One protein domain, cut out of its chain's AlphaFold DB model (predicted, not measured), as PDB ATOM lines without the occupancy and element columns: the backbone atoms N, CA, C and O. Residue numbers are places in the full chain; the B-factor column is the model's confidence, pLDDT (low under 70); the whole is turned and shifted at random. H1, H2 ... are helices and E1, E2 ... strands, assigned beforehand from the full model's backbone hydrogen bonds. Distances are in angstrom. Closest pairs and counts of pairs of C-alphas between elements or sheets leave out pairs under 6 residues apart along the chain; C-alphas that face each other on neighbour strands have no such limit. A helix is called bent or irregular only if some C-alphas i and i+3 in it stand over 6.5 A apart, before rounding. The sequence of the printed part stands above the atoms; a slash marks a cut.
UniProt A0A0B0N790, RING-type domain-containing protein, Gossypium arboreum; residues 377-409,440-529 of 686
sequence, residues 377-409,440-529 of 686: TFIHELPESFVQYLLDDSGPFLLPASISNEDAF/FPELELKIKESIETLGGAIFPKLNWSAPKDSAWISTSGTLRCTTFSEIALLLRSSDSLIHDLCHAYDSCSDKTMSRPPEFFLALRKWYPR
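What this domain is: This is residues 377 to 409 and 440 to 529 of the 686 residues of the protein "RING-type domain-containing protein" of Gossypium arboreum (UniProt A0A0B0N790). A small sheet of three strands, E1, E3 and E2, has two crossed helices, H2 and H4, over one face and no named helix over the other; H1, H5 and the short H3 gather round the far end of H4, near residues 490 to 492. From H5 a long loop runs out and folds back to E3, and its residues 507 to 512 stick out. Look for 123 printed residues with five named helices and three named strands in the order E1 H1 H2 E2 H3 H4 H5 E3; the sheet is antiparallel. The class is mixed, helices and strands, with under half of the residues in named elements. The whole is compact, with a radius of gyration of the C-alphas of 14.3 A and spans of 42, 35 and 28 A.

How they stand to each other: Start at the inner strand E3, residues 520 to 525. On one side is E1, residues 377 to 381, antiparallel at 161 degrees; look for N 378 and O 523, within hydrogen-bond range at 2.9 A. On the other side is E2, residues 458 to 461, antiparallel at 150 degrees, with N 459 and O 524 at 2.8 A. H2, residues 441 to 454, is on the sheet at a height of 9.7 A, over E1 and E3 and along the strands; its closest C-alphas to E3 are those of Leu 454 and Lys 525, 5.2 A apart. H4, residues 484 to 492, is on the same face, over E2, also at a height of 9.7 A; these are two layers, helices on one face of a sheet. H2 and H4 only just touch, with 3 pairs of C-alphas within 8 A, through residues 444 to 448 of H2 alone; they are about perpendicular at 76 degrees, closest at the C-alphas of Glu 444 and Phe 484, 5.9 A. H4 is the hub: it touches H1, residues 384 to 391, at a steep tilt of 56 degrees, with the C-alphas of Leu 390 and Arg 492 closest at 5.0 A. It only just touches H3, residues 469 to 472, with 3 pairs of C-alphas within 8 A, closest at Ser 470 and Leu 490, 5.7 A. H5, residues 495 to 502, touches H1 at a steep tilt of 43 degrees, opposite ways, with the C-alphas of Leu 391 and Ile 498 closest at 7.0 A. Helix packing is mostly crossed. In H1, H2, H4 and H5 every O i to N i+4 pair is within hydrogen-bond range; H3 is too short for such a pair, and its one O i to N i+3 pair is not within range.

Where its parts are: Find C-alpha 377 at (-36.883, -16.896, 62.568), where E1 begins; E3, 16.1 A long, ends at C-alpha 525, (-39.208, -11.155, 61.820). H2 runs 19.9 A from C-alpha 441 at (-50.265, -24.402, 47.955), H4 12.2 A, E1 13.3 A, H1 10.5 A, H5 10.4 A and E2 9.9 A. H3 is irregular, with C-alphas 469 and 472 7.4 A apart.

The domain as a whole: The two C-alphas farthest apart are those of Asn 405 and Ser 509, 46.2 A. Residues 410 to 439 are not printed; C-alphas 409 and 440 are 18.6 A apart across the cut. The links H3 to H4 and H5 to E3 are long. The mean pLDDT of the printed part is 87.5; look for values under 70 at residues 394 to 395, 404, 406 to 407, 507 and 509.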
ATOM      1  N   THR A 377     -36.902 -16.333  63.919       97.38
ATOM      2  CA  THR A 377     -36.883 -16.896  62.568       97.38
ATOM      3  C   THR A 377     -37.624 -18.233  62.545       97.38
ATOM      4  O   THR A 377     -37.489 -19.032  63.481       97.38
ATOM      5  N   PHE A 378     -38.403 -18.464  61.490       97.94
ATOM      6  CA  PHE A 378     -38.927 -19.777  61.108       97.94
ATOM      7  C   PHE A 378     -38.196 -20.264  59.864       97.94
ATOM      8  O   PHE A 378     -37.862 -19.455  59.007       97.94
ATOM      9  N   ILE A 379     -37.933 -21.564  59.783       97.88
ATOM     10  CA  ILE A 379     -37.178 -22.177  58.691       97.88
ATOM     11  C   ILE A 379     -38.074 -23.235  58.061       97.88
ATOM     12  O   ILE A 379     -38.648 -24.053  58.781       97.88
ATOM     13  N   HIS A 380     -38.200 -23.184  56.739       97.31
ATOM     14  CA  HIS A 380     -39.009 -24.094  55.938       97.31
ATOM     15  C   HIS A 380     -38.128 -24.759  54.896       97.31
ATOM     16  O   HIS A 380     -37.474 -24.065  54.128       97.31
ATOM     17  N   GLU A 381     -38.127 -26.082  54.856       97.12
ATOM     18  CA  GLU A 381     -37.521 -26.826  53.753       97.12
ATOM     19  C   GLU A 381     -38.292 -26.537  52.456       97.12
ATOM     20  O   GLU A 381     -39.531 -26.531  52.442       97.12
ATOM     21  N   LEU A 382     -37.560 -26.237  51.388       96.12
ATOM     22  CA  LEU A 382     -38.116 -25.903  50.087       96.12
ATOM     23  C   LEU A 382     -38.357 -27.179  49.272       96.12
ATOM     24  O   LEU A 382     -37.436 -27.972  49.096       96.12
ATOM     25  N   PRO A 383     -39.565 -27.368  48.710       95.69
ATOM     26  CA  PRO A 383     -39.804 -28.424  47.738       95.69
ATOM     27  C   PRO A 383     -38.902 -28.251  46.512       95.69
ATOM     28  O   PRO A 383     -38.775 -27.139  45.997       95.69
ATOM     29  N   GLU A 384     -38.371 -29.353  45.975       93.44
ATOM     30  CA  GLU A 384     -37.534 -29.320  44.763       93.44
ATOM     31  C   GLU A 384     -38.262 -28.672  43.572       93.44
ATOM     32  O   GLU A 384     -37.645 -27.986  42.768       93.44
ATOM     33  N   SER A 385     -39.592 -28.796  43.489       93.50
ATOM     34  CA  SER A 385     -40.390 -28.108  42.464       93.50
ATOM     35  C   SER A 385     -40.328 -26.581  42.573       93.50
ATOM     36  O   SER A 385     -40.363 -25.893  41.556       93.50
ATOM     37  N   PHE A 386     -40.224 -26.034  43.788       93.94
ATOM     38  CA  PHE A 386     -40.042 -24.599  43.994       93.94
ATOM     39  C   PHE A 386     -38.605 -24.176  43.682       93.94
ATOM     40  O   PHE A 386     -38.398 -23.126  43.087       93.94
ATOM     41  N   VAL A 387     -37.615 -25.009  44.018       93.12
ATOM     42  CA  VAL A 387     -36.208 -24.772  43.653       93.12
ATOM     43  C   VAL A 387     -36.040 -24.735  42.133       93.12
ATOM     44  O   VAL A 387     -35.424 -23.813  41.611       93.12
ATOM     45  N   GLN A 388     -36.644 -25.682  41.412       91.12
ATOM     46  CA  GLN A 388     -36.656 -25.692  39.947       91.12
ATOM     47  C   GLN A 388     -37.338 -24.452  39.373       91.12
ATOM     48  O   GLN A 388     -36.828 -23.873  38.426       91.12
ATOM     49  N   TYR A 389     -38.437 -23.998  39.981       91.31
ATOM     50  CA  TYR A 389     -39.086 -22.745  39.599       91.31
ATOM     51  C   TYR A 389     -38.180 -21.515  39.771       91.31
ATOM     52  O   TYR A 389     -38.208 -20.620  38.931       91.31
ATOM     53  N   LEU A 390     -37.379 -21.460  40.841       90.69
ATOM     54  CA  LEU A 390     -36.425 -20.365  41.049       90.69
ATOM     55  C   LEU A 390     -35.278 -20.376  40.028       90.69
ATOM     56  O   LEU A 390     -34.720 -19.319  39.767       90.69
ATOM     57  N   LEU A 391     -34.935 -21.546  39.485       88.62
ATOM     58  CA  LEU A 391     -33.854 -21.742  38.510       88.62
ATOM     59  C   LEU A 391     -34.326 -21.720  37.048       88.62
ATOM     60  O   LEU A 391     -33.506 -21.843  36.142       88.62
ATOM     61  N   ASP A 392     -35.634 -21.645  36.810       84.88
ATOM     62  CA  ASP A 392     -36.190 -21.689  35.464       84.88
ATOM     63  C   ASP A 392     -36.115 -20.318  34.781       84.88
ATOM     64  O   ASP A 392     -36.933 -19.424  35.037       84.88
ATOM     65  N   ASP A 393     -35.154 -20.209  33.863       76.56
ATOM     66  CA  ASP A 393     -34.940 -19.059  32.977       76.56
ATOM     67  C   ASP A 393     -35.472 -19.296  31.550       76.56
ATOM     68  O   ASP A 393     -35.318 -18.449  30.670       76.56
ATOM     69  N   SER A 394     -36.083 -20.456  31.279       69.88
ATOM     70  CA  SER A 394     -36.456 -20.870  29.917       69.88
ATOM     71  C   SER A 394     -37.795 -20.303  29.430       69.88
ATOM     72  O   SER A 394     -38.076 -20.325  28.229       69.88
ATOM     73  N   GLY A 395     -38.612 -19.779  30.347       67.38
ATOM     74  CA  GLY A 395     -39.955 -19.266  30.081       67.38
ATOM     75  C   GLY A 395     -40.184 -17.829  30.567       67.38
ATOM     76  O   GLY A 395     -39.310 -17.212  31.175       67.38
ATOM     77  N   PRO A 396     -41.381 -17.267  30.320       71.88
ATOM     78  CA  PRO A 396     -41.729 -15.933  30.798       71.88
ATOM     79  C   PRO A 396     -41.643 -15.833  32.331       71.88
ATOM     80  O   PRO A 396     -41.910 -16.791  33.065       71.88
ATOM     81  N   PHE A 397     -41.317 -14.638  32.834       78.00
ATOM     82  CA  PHE A 397     -41.304 -14.361  34.271       78.00
ATOM     83  C   PHE A 397     -42.735 -14.397  34.834       78.00
ATOM     84  O   PHE A 397     -43.468 -13.407  34.810       78.00
ATOM     85  N   LEU A 398     -43.140 -15.563  35.335       80.75
ATOM     86  CA  LEU A 398     -44.443 -15.803  35.954       80.75
ATOM     87  C   LEU A 398     -44.307 -15.929  37.473       80.75
ATOM     88  O   LEU A 398     -43.507 -16.721  37.976       80.75
ATOM     89  N   LEU A 399     -45.107 -15.167  38.217       85.31
ATOM     90  CA  LEU A 399     -45.238 -15.355  39.662       85.31
ATOM     91  C   LEU A 399     -46.149 -16.548  39.967       85.31
ATOM     92  O   LEU A 399     -47.028 -16.855  39.155       85.31
ATOM     93  N   PRO A 400     -45.974 -17.223  41.118       84.38
ATOM     94  CA  PRO A 400     -46.832 -18.341  41.459       84.38
ATOM     95  C   PRO A 400     -48.280 -17.885  41.650       84.38
ATOM     96  O   PRO A 400     -48.534 -16.846  42.262       84.38
ATOM     97  N   ALA A 401     -49.232 -18.681  41.168       82.38
ATOM     98  CA  ALA A 401     -50.647 -18.460  41.418       82.38
ATOM     99  C   ALA A 401     -50.930 -18.620  42.921       82.38
ATOM    100  O   ALA A 401     -50.805 -19.720  43.468       82.38
ATOM    101  N   SER A 402     -51.292 -17.515  43.581       78.94
ATOM    102  CA  SER A 402     -51.596 -17.492  45.014       78.94
ATOM    103  C   SER A 402     -52.951 -18.132  45.299       78.94
ATOM    104  O   SER A 402     -53.966 -17.737  44.725       78.94
ATOM    105  N   ILE A 403     -53.003 -19.042  46.276       76.62
ATOM    106  CA  ILE A 403     -54.279 -19.586  46.780       76.62
ATOM    107  C   ILE A 403     -55.145 -18.533  47.489       76.62
ATOM    108  O   ILE A 403     -56.338 -18.747  47.699       76.62
ATOM    109  N   SER A 404     -54.547 -17.407  47.886       66.88
ATOM    110  CA  SER A 404     -55.221 -16.295  48.562       66.88
ATOM    111  C   SER A 404     -55.567 -15.143  47.609       66.88
ATOM    112  O   SER A 404     -56.058 -14.117  48.077       66.88
ATOM    113  N   ASN A 405     -55.314 -15.297  46.299       70.56
ATOM    114  CA  ASN A 405     -55.356 -14.223  45.296       70.56
ATOM    115  C   ASN A 405     -54.521 -12.991  45.702       70.56
ATOM    116  O   ASN A 405     -54.874 -11.853  45.389       70.56
ATOM    117  N   GLU A 406     -53.427 -13.204  46.438       68.44
ATOM    118  CA  GLU A 406     -52.523 -12.133  46.853       68.44
ATOM    119  C   GLU A 406     -51.544 -11.811  45.714       68.44
ATOM    120  O   GLU A 406     -50.702 -12.634  45.342       68.44
ATOM    121  N   ASP A 407     -51.647 -10.599  45.169       69.19
ATOM    122  CA  ASP A 407     -50.733 -10.087  44.146       69.19
ATOM    123  C   ASP A 407     -49.523  -9.398  44.800       69.19
ATOM    124  O   ASP A 407     -49.668  -8.599  45.730       69.19
ATOM    125  N   ALA A 408     -48.319  -9.679  44.293       72.25
ATOM    126  CA  ALA A 408     -47.107  -8.947  44.666       72.25
ATOM    127  C   ALA A 408     -47.140  -7.480  44.184       72.25
ATOM    128  O   ALA A 408     -46.405  -6.637  44.704       72.25
ATOM    129  N   PHE A 409     -48.008  -7.157  43.216       70.75
ATOM    130  CA  PHE A 409     -48.206  -5.820  42.652       70.75
ATOM    131  C   PHE A 409     -49.637  -5.286  42.873       70.75
ATOM    132  O   PHE A 409     -50.340  -4.986  41.910       70.75
ATOM    133  N   PHE A 440     -47.864 -23.447  44.506       92.44
ATOM    134  CA  PHE A 440     -47.197 -24.105  45.637       92.44
ATOM    135  C   PHE A 440     -48.054 -24.034  46.914       92.44
ATOM    136  O   PHE A 440     -47.644 -23.422  47.903       92.44
ATOM    137  N   PRO A 441     -49.248 -24.655  46.932       90.38
ATOM    138  CA  PRO A 441     -50.265 -24.402  47.955       90.38
ATOM    139  C   PRO A 441     -49.824 -24.818  49.367       90.38
ATOM    140  O   PRO A 441     -50.090 -24.115  50.339       90.38
ATOM    141  N   GLU A 442     -49.116 -25.945  49.500       93.00
ATOM    142  CA  GLU A 442     -48.628 -26.422  50.802       93.00
ATOM    143  C   GLU A 442     -47.542 -25.513  51.390       93.00
ATOM    144  O   GLU A 442     -47.526 -25.259  52.597       93.00
ATOM    145  N   LEU A 443     -46.640 -25.018  50.538       94.31
ATOM    146  CA  LEU A 443     -45.580 -24.094  50.933       94.31
ATOM    147  C   LEU A 443     -46.170 -22.724  51.294       94.31
ATOM    148  O   LEU A 443     -45.839 -22.177  52.345       94.31
ATOM    149  N   GLU A 444     -47.093 -22.210  50.475       94.62
ATOM    150  CA  GLU A 444     -47.773 -20.930  50.699       94.62
ATOM    151  C   GLU A 444     -48.514 -20.910  52.045       94.62
ATOM    152  O   GLU A 444     -48.361 -19.956  52.809       94.62
ATOM    153  N   LEU A 445     -49.241 -21.979  52.399       94.19
ATOM    154  CA  LEU A 445     -49.937 -22.078  53.689       94.19
ATOM    155  C   LEU A 445     -48.977 -22.026  54.889       94.19
ATOM    156  O   LEU A 445     -49.214 -21.268  55.833       94.19
ATOM    157  N   LYS A 446     -47.874 -22.787  54.848       96.00
ATOM    158  CA  LYS A 446     -46.856 -22.798  55.920       96.00
ATOM    159  C   LYS A 446     -46.180 -21.435  56.083       96.00
ATOM    160  O   LYS A 446     -45.916 -20.980  57.204       96.00
ATOM    161  N   ILE A 447     -45.898 -20.773  54.962       96.31
ATOM    162  CA  ILE A 447     -45.305 -19.437  54.937       96.31
ATOM    163  C   ILE A 447     -46.288 -18.413  55.506       96.31
ATOM    164  O   ILE A 447     -45.890 -17.616  56.354       96.31
ATOM    165  N   LYS A 448     -47.566 -18.470  55.121       95.12
ATOM    166  CA  LYS A 448     -48.608 -17.565  55.618       95.12
ATOM    167  C   LYS A 448     -48.759 -17.639  57.139       95.12
ATOM    168  O   LYS A 448     -48.668 -16.612  57.811       95.12
ATOM    169  N   GLU A 449     -48.856 -18.847  57.698       96.50
ATOM    170  CA  GLU A 449     -48.901 -19.058  59.155       96.50
ATOM    171  C   GLU A 449     -47.657 -18.478  59.857       96.50
ATOM    172  O   GLU A 449     -47.734 -17.859  60.928       96.50
ATOM    173  N   SER A 450     -46.487 -18.630  59.233       97.62
ATOM    174  CA  SER A 450     -45.231 -18.096  59.763       97.62
ATOM    175  C   SER A 450     -45.186 -16.571  59.733       97.62
ATOM    176  O   SER A 450     -44.744 -15.960  60.709       97.62
ATOM    177  N   ILE A 451     -45.663 -15.944  58.654       96.75
ATOM    178  CA  ILE A 451     -45.759 -14.485  58.523       96.75
ATOM    179  C   ILE A 451     -46.667 -13.925  59.621       96.75
ATOM    180  O   ILE A 451     -46.258 -13.012  60.345       96.75
ATOM    181  N   GLU A 452     -47.851 -14.508  59.811       96.44
ATOM    182  CA  GLU A 452     -48.790 -14.111  60.866       96.44
ATOM    183  C   GLU A 452     -48.144 -14.223  62.254       96.44
ATOM    184  O   GLU A 452     -48.140 -13.266  63.036       96.44
ATOM    185  N   THR A 453     -47.481 -15.347  62.533       97.12
ATOM    186  CA  THR A 453     -46.815 -15.603  63.819       97.12
ATOM    187  C   THR A 453     -45.633 -14.658  64.092       97.12
ATOM    188  O   THR A 453     -45.311 -14.361  65.252       97.12
ATOM    189  N   LEU A 454     -44.961 -14.172  63.044       96.31
ATOM    190  CA  LEU A 454     -43.850 -13.220  63.142       96.31
ATOM    191  C   LEU A 454     -44.314 -11.757  63.257       96.31
ATOM    192  O   LEU A 454     -43.492 -10.887  63.558       96.31
ATOM    193  N   GLY A 455     -45.616 -11.489  63.133       94.19
ATOM    194  CA  GLY A 455     -46.204 -10.152  63.258       94.19
ATOM    195  C   GLY A 455     -46.541  -9.492  61.922       94.19
ATOM    196  O   GLY A 455     -46.548  -8.265  61.845       94.19
ATOM    197  N   GLY A 456     -46.791 -10.287  60.879       93.94
ATOM    198  CA  GLY A 456     -47.327  -9.843  59.589       93.94
ATOM    199  C   GLY A 456     -46.300  -9.299  58.594       93.94
ATOM    200  O   GLY A 456     -46.665  -8.962  57.475       93.94
ATOM    201  N   ALA A 457     -45.026  -9.183  58.973       95.31
ATOM    202  CA  ALA A 457     -43.960  -8.742  58.079       95.31
ATOM    203  C   ALA A 457     -42.664  -9.500  58.369       95.31
ATOM    204  O   ALA A 457     -42.272  -9.663  59.532       95.31
ATOM    205  N   ILE A 458     -41.991  -9.932  57.306       96.75
ATOM    206  CA  ILE A 458     -40.794 -10.768  57.387       96.75
ATOM    207  C   ILE A 458     -39.668 -10.253  56.486       96.75
ATOM    208  O   ILE A 458     -39.868  -9.376  55.647       96.75
ATOM    209  N   PHE A 459     -38.483 -10.817  56.691       95.81
ATOM    210  CA  PHE A 459     -37.308 -10.724  55.834       95.81
ATOM    211  C   PHE A 459     -36.931 -12.148  55.385       95.81
ATOM    212  O   PHE A 459     -36.645 -12.975  56.265       95.81
ATOM    213  N   PRO A 460     -36.965 -12.469  54.078       96.62
ATOM    214  CA  PRO A 460     -36.637 -13.802  53.580       96.62
ATOM    215  C   PRO A 460     -35.133 -13.953  53.316       96.62
ATOM    216  O   PRO A 460     -34.467 -13.007  52.891       96.62
ATOM    217  N   LYS A 461     -34.595 -15.153  53.536       95.81
ATOM    218  CA  LYS A 461     -33.274 -15.569  53.044       95.81
ATOM    219  C   LYS A 461     -33.225 -17.078  52.810       95.81
ATOM    220  O   LYS A 461     -34.028 -17.799  53.404       95.81
ATOM    221  N   LEU A 462     -32.295 -17.533  51.975       96.12
ATOM    222  CA  LEU A 462     -32.006 -18.959  51.817       96.12
ATOM    223  C   LEU A 462     -30.982 -19.424  52.866       96.12
ATOM    224  O   LEU A 462     -30.774 -18.755  53.887       96.12
ATOM    225  N   ASN A 463     -30.366 -20.580  52.619       94.62
ATOM    226  CA  ASN A 463     -29.387 -21.232  53.480       94.62
ATOM    227  C   ASN A 463     -28.295 -20.247  53.939       94.62
ATOM    228  O   ASN A 463     -28.022 -20.175  55.140       94.62
ATOM    229  N   TRP A 464     -27.742 -19.436  53.027       92.94
ATOM    230  CA  TRP A 464     -26.662 -18.486  53.328       92.94
ATOM    231  C   TRP A 464     -27.039 -17.047  53.001       92.94
ATOM    232  O   TRP A 464     -26.910 -16.163  53.850       92.94
ATOM    233  N   SER A 465     -27.551 -16.804  51.802       91.81
ATOM    234  CA  SER A 465     -27.690 -15.466  51.246       91.81
ATOM    235  C   SER A 465     -29.112 -14.930  51.392       91.81
ATOM    236  O   SER A 465     -30.102 -15.664  51.402       91.81
ATOM    237  N   ALA A 466     -29.219 -13.610  51.530       92.19
ATOM    238  CA  ALA A 466     -30.483 -12.886  51.445       92.19
ATOM    239  C   ALA A 466     -30.551 -12.145  50.100       92.19
ATOM    240  O   ALA A 466     -29.501 -11.686  49.647       92.19
ATOM    241  N   PRO A 467     -31.745 -11.947  49.512       90.75
ATOM    242  CA  PRO A 467     -31.911 -11.388  48.168       90.75
ATOM    243  C   PRO A 467     -31.728  -9.859  48.141       90.75
ATOM    244  O   PRO A 467     -32.614  -9.104  47.755       90.75
ATOM    245  N   LYS A 468     -30.598  -9.362  48.661       87.00
ATOM    246  CA  LYS A 468     -30.333  -7.925  48.854       87.00
ATOM    247  C   LYS A 468     -30.181  -7.174  47.529       87.00
ATOM    248  O   LYS A 468     -30.526  -5.997  47.457       87.00
ATOM    249  N   ASP A 469     -29.671  -7.866  46.523       79.69
ATOM    250  CA  ASP A 469     -29.524  -7.445  45.131       79.69
ATOM    251  C   ASP A 469     -30.865  -7.298  44.403       79.69
ATOM    252  O   ASP A 469     -30.982  -6.436  43.546       79.69
ATOM    253  N   SER A 470     -31.913  -8.027  44.787       85.75
ATOM    254  CA  SER A 470     -33.229  -7.920  44.143       85.75
ATOM    255  C   SER A 470     -34.174  -6.910  44.803       85.75
ATOM    256  O   SER A 470     -35.327  -6.768  44.405       85.75
ATOM    257  N   ALA A 471     -33.706  -6.116  45.774       85.38
ATOM    258  CA  ALA A 471     -34.539  -5.117  46.455       85.38
ATOM    259  C   ALA A 471     -35.191  -4.087  45.504       85.38
ATOM    260  O   ALA A 471     -36.186  -3.458  45.876       85.38
ATOM    261  N   TRP A 472     -34.642  -3.900  44.296       80.31
ATOM    262  CA  TRP A 472     -35.152  -2.984  43.270       80.31
ATOM    263  C   TRP A 472     -36.506  -3.407  42.684       80.31
ATOM    264  O   TRP A 472     -37.263  -2.527  42.276       80.31
ATOM    265  N   ILE A 473     -36.831  -4.708  42.657       80.00
ATOM    266  CA  ILE A 473     -38.090  -5.201  42.068       80.00
ATOM    267  C   ILE A 473     -39.268  -5.101  43.049       80.00
ATOM    268  O   ILE A 473     -40.433  -5.107  42.651       80.00
ATOM    269  N   SER A 474     -38.975  -4.965  44.346       83.06
ATOM    270  CA  SER A 474     -39.981  -4.778  45.393       83.06
ATOM    271  C   SER A 474     -40.748  -3.472  45.199       83.06
ATOM    272  O   SER A 474     -40.157  -2.398  45.067       83.06
ATOM    273  N   THR A 475     -42.076  -3.522  45.320       75.56
ATOM    274  CA  THR A 475     -42.961  -2.339  45.256       75.56
ATOM    275  C   THR A 475     -42.604  -1.261  46.283       75.56
ATOM    276  O   THR A 475     -42.821  -0.067  46.062       75.56
ATOM    277  N   SER A 476     -42.027  -1.666  47.416       74.81
ATOM    278  CA  SER A 476     -41.594  -0.765  48.484       74.81
ATOM    279  C   SER A 476     -40.132  -0.321  48.354       74.81
ATOM    280  O   SER A 476     -39.723   0.622  49.042       74.81
ATOM    281  N   GLY A 477     -39.350  -0.962  47.477       76.31
ATOM    282  CA  GLY A 477     -37.894  -0.828  47.407       76.31
ATOM    283  C   GLY A 477     -37.185  -1.363  48.657       76.31
ATOM    284  O   GLY A 477     -36.137  -0.842  49.039       76.31
ATOM    285  N   THR A 478     -37.797  -2.324  49.357       84.75
ATOM    286  CA  THR A 478     -37.263  -2.935  50.584       84.75
ATOM    287  C   THR A 478     -37.379  -4.458  50.534       84.75
ATOM    288  O   THR A 478     -38.194  -4.997  49.789       84.75
ATOM    289  N   LEU A 479     -36.613  -5.143  51.385       89.94
ATOM    290  CA  LEU A 479     -36.639  -6.607  51.554       89.94
ATOM    291  C   LEU A 479     -37.753  -7.087  52.498       89.94
ATOM    292  O   LEU A 479     -37.732  -8.219  52.977       89.94
ATOM    293  N   ARG A 480     -38.695  -6.200  52.831       93.81
ATOM    294  CA  ARG A 480     -39.863  -6.532  53.635       93.81
ATOM    295  C   ARG A 480     -40.868  -7.260  52.751       93.81
ATOM    296  O   ARG A 480     -41.352  -6.667  51.791       93.81
ATOM    297  N   CYS A 481     -41.255  -8.463  53.157       93.88
ATOM    298  CA  CYS A 481     -42.366  -9.191  52.548       93.88
ATOM    299  C   CYS A 481     -43.499  -9.401  53.553       93.88
ATOM    300  O   CYS A 481     -43.287  -9.504  54.766       93.88
ATOM    301  N   THR A 482     -44.708  -9.472  53.023       93.50
ATOM    302  CA  THR A 482     -45.968  -9.709  53.728       93.50
ATOM    303  C   THR A 482     -46.771 -10.848  53.105       93.50
ATOM    304  O   THR A 482     -47.629 -11.405  53.782       93.50
ATOM    305  N   THR A 483     -46.452 -11.240  51.868       92.06
ATOM    306  CA  THR A 483     -47.127 -12.316  51.130       92.06
ATOM    307  C   THR A 483     -46.117 -13.309  50.551       92.06
ATOM    308  O   THR A 483     -44.925 -13.010  50.426       92.06
ATOM    309  N   PHE A 484     -46.583 -14.507  50.182       93.50
ATOM    310  CA  PHE A 484     -45.749 -15.499  49.494       93.50
ATOM    311  C   PHE A 484     -45.310 -15.016  48.106       93.50
ATOM    312  O   PHE A 484     -44.153 -15.200  47.735       93.50
ATOM    313  N   SER A 485     -46.195 -14.331  47.381       91.12
ATOM    314  CA  SER A 485     -45.917 -13.775  46.054       91.12
ATOM    315  C   SER A 485     -44.764 -12.765  46.082       91.12
ATOM    316  O   SER A 485     -43.899 -12.800  45.212       91.12
ATOM    317  N   GLU A 486     -44.695 -11.904  47.109       92.50
ATOM    318  CA  GLU A 486     -43.571 -10.972  47.303       92.50
ATOM    319  C   GLU A 486     -42.249 -11.703  47.585       92.50
ATOM    320  O   GLU A 486     -41.196 -11.269  47.121       92.50
ATOM    321  N   ILE A 487     -42.296 -12.815  48.329       94.81
ATOM    322  CA  ILE A 487     -41.114 -13.651  48.576       94.81
ATOM    323  C   ILE A 487     -40.654 -14.276  47.259       94.81
ATOM    324  O   ILE A 487     -39.499 -14.105  46.891       94.81
ATOM    325  N   ALA A 488     -41.545 -14.950  46.528       93.62
ATOM    326  CA  ALA A 488     -41.216 -15.585  45.253       93.62
ATOM    327  C   ALA A 488     -40.631 -14.583  44.242       93.62
ATOM    328  O   ALA A 488     -39.625 -14.887  43.605       93.62
ATOM    329  N   LEU A 489     -41.199 -13.372  44.170       91.38
ATOM    330  CA  LEU A 489     -40.692 -12.269  43.352       91.38
ATOM    331  C   LEU A 489     -39.242 -11.912  43.709       91.38
ATOM    332  O   LEU A 489     -38.390 -11.863  42.827       91.38
ATOM    333  N   LEU A 490     -38.943 -11.681  44.993       91.81
ATOM    334  CA  LEU A 490     -37.583 -11.335  45.421       91.81
ATOM    335  C   LEU A 490     -36.593 -12.480  45.207       91.81
ATOM    336  O   LEU A 490     -35.459 -12.219  44.809       91.81
ATOM    337  N   LEU A 491     -36.996 -13.720  45.507       93.44
ATOM    338  CA  LEU A 491     -36.096 -14.865  45.410       93.44
ATOM    339  C   LEU A 491     -35.731 -15.164  43.952       93.44
ATOM    340  O   LEU A 491     -34.561 -15.389  43.666       93.44
ATOM    341  N   ARG A 492     -36.712 -15.121  43.040       90.62
ATOM    342  CA  ARG A 492     -36.502 -15.405  41.612       90.62
ATOM    343  C   ARG A 492     -35.673 -14.326  40.909       90.62
ATOM    344  O   ARG A 492     -35.049 -14.599  39.899       90.62
ATOM    345  N   SER A 493     -35.658 -13.100  41.428       87.94
ATOM    346  CA  SER A 493     -34.919 -11.979  40.832       87.94
ATOM    347  C   SER A 493     -33.536 -11.734  41.455       87.94
ATOM    348  O   SER A 493     -33.004 -10.636  41.292       87.94
ATOM    349  N   SER A 494     -32.989 -12.681  42.228       87.31
ATOM    350  CA  SER A 494     -31.737 -12.509  42.982       87.31
ATOM    351  C   SER A 494     -30.618 -13.422  42.482       87.31
ATOM    352  O   SER A 494     -30.659 -14.637  42.681       87.31
ATOM    353  N   ASP A 495     -29.560 -12.818  41.943       81.56
ATOM    354  CA  ASP A 495     -28.346 -13.514  41.494       81.56
ATOM    355  C   ASP A 495     -27.601 -14.163  42.669       81.56
ATOM    356  O   ASP A 495     -27.065 -15.269  42.569       81.56
ATOM    357  N   SER A 496     -27.619 -13.500  43.827       84.50
ATOM    358  CA  SER A 496     -27.023 -14.011  45.065       84.50
ATOM    359  C   SER A 496     -27.653 -15.339  45.488       84.50
ATOM    360  O   SER A 496     -26.981 -16.196  46.056       84.50
ATOM    361  N   LEU A 497     -28.946 -15.528  45.213       89.62
ATOM    362  CA  LEU A 497     -29.626 -16.784  45.510       89.62
ATOM    363  C   LEU A 497     -29.413 -17.840  44.434       89.62
ATOM    364  O   LEU A 497     -29.317 -19.014  44.776       89.62
ATOM    365  N   ILE A 498     -29.265 -17.453  43.166       87.06
ATOM    366  CA  ILE A 498     -28.837 -18.383  42.112       87.06
ATOM    367  C   ILE A 498     -27.468 -18.977  42.472       87.06
ATOM    368  O   ILE A 498     -27.266 -20.188  42.362       87.06
ATOM    369  N   HIS A 499     -26.551 -18.159  43.000       84.69
ATOM    370  CA  HIS A 499     -25.278 -18.645  43.528       84.69
ATOM    371  C   HIS A 499     -25.467 -19.688  44.643       84.69
ATOM    372  O   HIS A 499     -24.882 -20.769  44.564       84.69
ATOM    373  N   ASP A 500     -26.312 -19.425  45.648       87.81
ATOM    374  CA  ASP A 500     -26.634 -20.410  46.696       87.81
ATOM    375  C   ASP A 500     -27.202 -21.720  46.106       87.81
ATOM    376  O   ASP A 500     -26.843 -22.812  46.548       87.81
ATOM    377  N   LEU A 501     -28.073 -21.625  45.096       88.56
ATOM    378  CA  LEU A 501     -28.780 -22.762  44.499       88.56
ATOM    379  C   LEU A 501     -27.936 -23.598  43.523       88.56
ATOM    380  O   LEU A 501     -28.266 -24.763  43.290       88.56
ATOM    381  N   CYS A 502     -26.875 -23.040  42.939       85.19
ATOM    382  CA  CYS A 502     -26.096 -23.695  41.879       85.19
ATOM    383  C   CYS A 502     -24.605 -23.862  42.203       85.19
ATOM    384  O   CYS A 502     -23.983 -24.822  41.737       85.19
ATOM    385  N   HIS A 503     -24.043 -22.945  42.994       80.19
ATOM    386  CA  HIS A 503     -22.600 -22.701  43.086       80.19
ATOM    387  C   HIS A 503     -22.053 -22.678  44.523       80.19
ATOM    388  O   HIS A 503     -20.869 -22.405  44.718       80.19
ATOM    389  N   ALA A 504     -22.869 -23.004  45.534       81.50
ATOM    390  CA  ALA A 504     -22.497 -22.904  46.951       81.50
ATOM    391  C   ALA A 504     -21.160 -23.582  47.315       81.50
ATOM    392  O   ALA A 504     -20.428 -23.073  48.164       81.50
ATOM    393  N   TYR A 505     -20.819 -24.708  46.676       82.69
ATOM    394  CA  TYR A 505     -19.594 -25.467  46.970       82.69
ATOM    395  C   TYR A 505     -18.476 -25.265  45.944       82.69
ATOM    396  O   TYR A 505     -17.456 -25.953  46.005       82.69
ATOM    397  N   ASP A 506     -18.620 -24.340  44.993       76.25
ATOM    398  CA  ASP A 506     -17.665 -24.218  43.884       76.25
ATOM    399  C   ASP A 506     -16.259 -23.812  44.345       76.25
ATOM    400  O   ASP A 506     -15.275 -24.210  43.720       76.25
ATOM    401  N   SER A 507     -16.159 -23.136  45.493       68.56
ATOM    402  CA  SER A 507     -14.894 -22.763  46.144       68.56
ATOM    403  C   SER A 507     -14.316 -23.837  47.089       68.56
ATOM    404  O   SER A 507     -13.273 -23.603  47.704       68.56
ATOM    405  N   CYS A 508     -14.962 -25.001  47.230       75.56
ATOM    406  CA  CYS A 508     -14.522 -26.060  48.145       75.56
ATOM    407  C   CYS A 508     -13.535 -27.048  47.473       75.56
ATOM    408  O   CYS A 508     -13.718 -27.453  46.316       75.56
ATOM    409  N   SER A 509     -12.463 -27.465  48.166       67.62
ATOM    410  CA  SER A 509     -11.485 -28.449  47.641       67.62
ATOM    411  C   SER A 509     -12.020 -29.868  47.672       67.62
ATOM    412  O   SER A 509     -11.716 -30.649  46.766       67.62
ATOM    413  N   ASP A 510     -12.761 -30.187  48.724       75.12
ATOM    414  CA  ASP A 510     -13.298 -31.496  49.081       75.12
ATOM    415  C   ASP A 510     -14.713 -31.731  48.539       75.12
ATOM    416  O   ASP A 510     -15.306 -32.769  48.834       75.12
ATOM    417  N   LYS A 511     -15.227 -30.806  47.710       72.00
ATOM    418  CA  LYS A 511     -16.586 -30.868  47.168       72.00
ATOM    419  C   LYS A 511     -16.856 -32.214  46.497       72.00
ATOM    420  O   LYS A 511     -16.145 -32.623  45.574       72.00
ATOM    421  N   THR A 512     -17.910 -32.886  46.941       74.25
ATOM    422  CA  THR A 512     -18.428 -34.095  46.268       74.25
ATOM    423  C   THR A 512     -19.600 -33.775  45.346       74.25
ATOM    424  O   THR A 512     -19.844 -34.480  44.367       74.25
ATOM    425  N   MET A 513     -20.294 -32.676  45.636       77.56
ATOM    426  CA  MET A 513     -21.414 -32.131  44.878       77.56
ATOM    427  C   MET A 513     -21.161 -30.647  44.598       77.56
ATOM    428  O   MET A 513     -20.317 -30.020  45.231       77.56
ATOM    429  N   SER A 514     -21.883 -30.059  43.643       70.88
ATOM    430  CA  SER A 514     -21.808 -28.613  43.380       70.88
ATOM    431  C   SER A 514     -22.674 -27.773  44.321       70.88
ATOM    432  O   SER A 514     -22.432 -26.580  44.481       70.88
ATOM    433  N   ARG A 515     -23.697 -28.392  44.920       81.38
ATOM    434  CA  ARG A 515     -24.716 -27.745  45.750       81.38
ATOM    435  C   ARG A 515     -25.252 -28.709  46.820       81.38
ATOM    436  O   ARG A 515     -25.150 -29.924  46.607       81.38
ATOM    437  N   PRO A 516     -25.840 -28.215  47.927       86.12
ATOM    438  CA  PRO A 516     -26.523 -29.063  48.906       86.12
ATOM    439  C   PRO A 516     -27.717 -29.809  48.283       86.12
ATOM    440  O   PRO A 516     -28.298 -29.336  47.303       86.12
ATOM    441  N   PRO A 517     -28.113 -30.960  48.856       86.62
ATOM    442  CA  PRO A 517     -29.293 -31.697  48.409       86.62
ATOM    443  C   PRO A 517     -30.614 -31.037  48.831       86.62
ATOM    444  O   PRO A 517     -31.636 -31.289  48.204       86.62
ATOM    445  N   GLU A 518     -30.597 -30.217  49.885       92.44
ATOM    446  CA  GLU A 518     -31.783 -29.603  50.486       92.44
ATOM    447  C   GLU A 518     -31.584 -28.090  50.635       92.44
ATOM    448  O   GLU A 518     -30.513 -27.609  51.024       92.44
ATOM    449  N   PHE A 519     -32.647 -27.335  50.359       95.38
ATOM    450  CA  PHE A 519     -32.671 -25.881  50.486       95.38
ATOM    451  C   PHE A 519     -33.722 -25.444  51.493       95.38
ATOM    452  O   PHE A 519     -34.783 -26.052  51.617       95.38
ATOM    453  N   PHE A 520     -33.439 -24.356  52.196       97.06
ATOM    454  CA  PHE A 520     -34.272 -23.864  53.277       97.06
ATOM    455  C   PHE A 520     -34.570 -22.382  53.095       97.06
ATOM    456  O   PHE A 520     -33.675 -21.561  52.922       97.06
ATOM    457  N   LEU A 521     -35.845 -22.027  53.209       97.88
ATOM    458  CA  LEU A 521     -36.313 -20.654  53.301       97.88
ATOM    459  C   LEU A 521     -36.447 -20.256  54.767       97.88
ATOM    460  O   LEU A 521     -37.316 -20.741  55.496       97.88
ATOM    461  N   ALA A 522     -35.611 -19.318  55.192       97.88
ATOM    462  CA  ALA A 522     -35.687 -18.718  56.507       97.88
ATOM    463  C   ALA A 522     -36.465 -17.397  56.466       97.88
ATOM    464  O   ALA A 522     -36.073 -16.427  55.818       97.88
ATOM    465  N   LEU A 523     -37.560 -17.349  57.222       98.12
ATOM    466  CA  LEU A 523     -38.404 -16.176  57.411       98.12
ATOM    467  C   LEU A 523     -38.065 -15.525  58.745       98.12
ATOM    468  O   LEU A 523     -38.414 -16.040  59.812       98.12
ATOM    469  N   ARG A 524     -37.378 -14.387  58.697       96.75
ATOM    470  CA  ARG A 524     -37.007 -13.617  59.889       96.75
ATOM    471  C   ARG A 524     -38.048 -12.549  60.173       96.75
ATOM    472  O   ARG A 524     -38.573 -11.938  59.250       96.75
ATOM    473  N   LYS A 525     -38.325 -12.267  61.446       96.44
ATOM    474  CA  LYS A 525     -39.208 -11.155  61.820       96.44
ATOM    475  C   LYS A 525     -38.664  -9.818  61.301       96.44
ATOM    476  O   LYS A 525     -37.523  -9.465  61.600       96.44
ATOM    477  N   TRP A 526     -39.502  -9.048  60.609       94.81
ATOM    478  CA  TRP A 526     -39.163  -7.695  60.172       94.81
ATOM    479  C   TRP A 526     -39.239  -6.692  61.331       94.81
ATOM    480  O   TRP A 526     -40.227  -6.647  62.071       94.81
ATOM    481  N   TYR A 527     -38.222  -5.837  61.456       91.12
ATOM    482  CA  TYR A 527     -38.197  -4.731  62.414       91.12
ATOM    483  C   TYR A 527     -38.133  -3.390  61.672       91.12
ATOM    484  O   TYR A 527     -37.085  -3.041  61.138       91.12
ATOM    485  N   PRO A 528     -39.212  -2.584  61.676       85.31
ATOM    486  CA  PRO A 528     -39.237  -1.297  60.972       85.31
ATOM    487  C   PRO A 528     -38.213  -0.268  61.468       85.31
ATOM    488  O   PRO A 528     -37.893   0.665  60.743       85.31
ATOM    489  N   ARG A 529     -37.736  -0.411  62.712       84.81
ATOM    490  CA  ARG A 529     -36.738   0.472  63.343       84.81
ATOM    491  C   ARG A 529     -35.327  -0.130  63.342       84.81
ATOM    492  O   ARG A 529     -34.534   0.188  64.220       84.81
TER     493      ARG A 529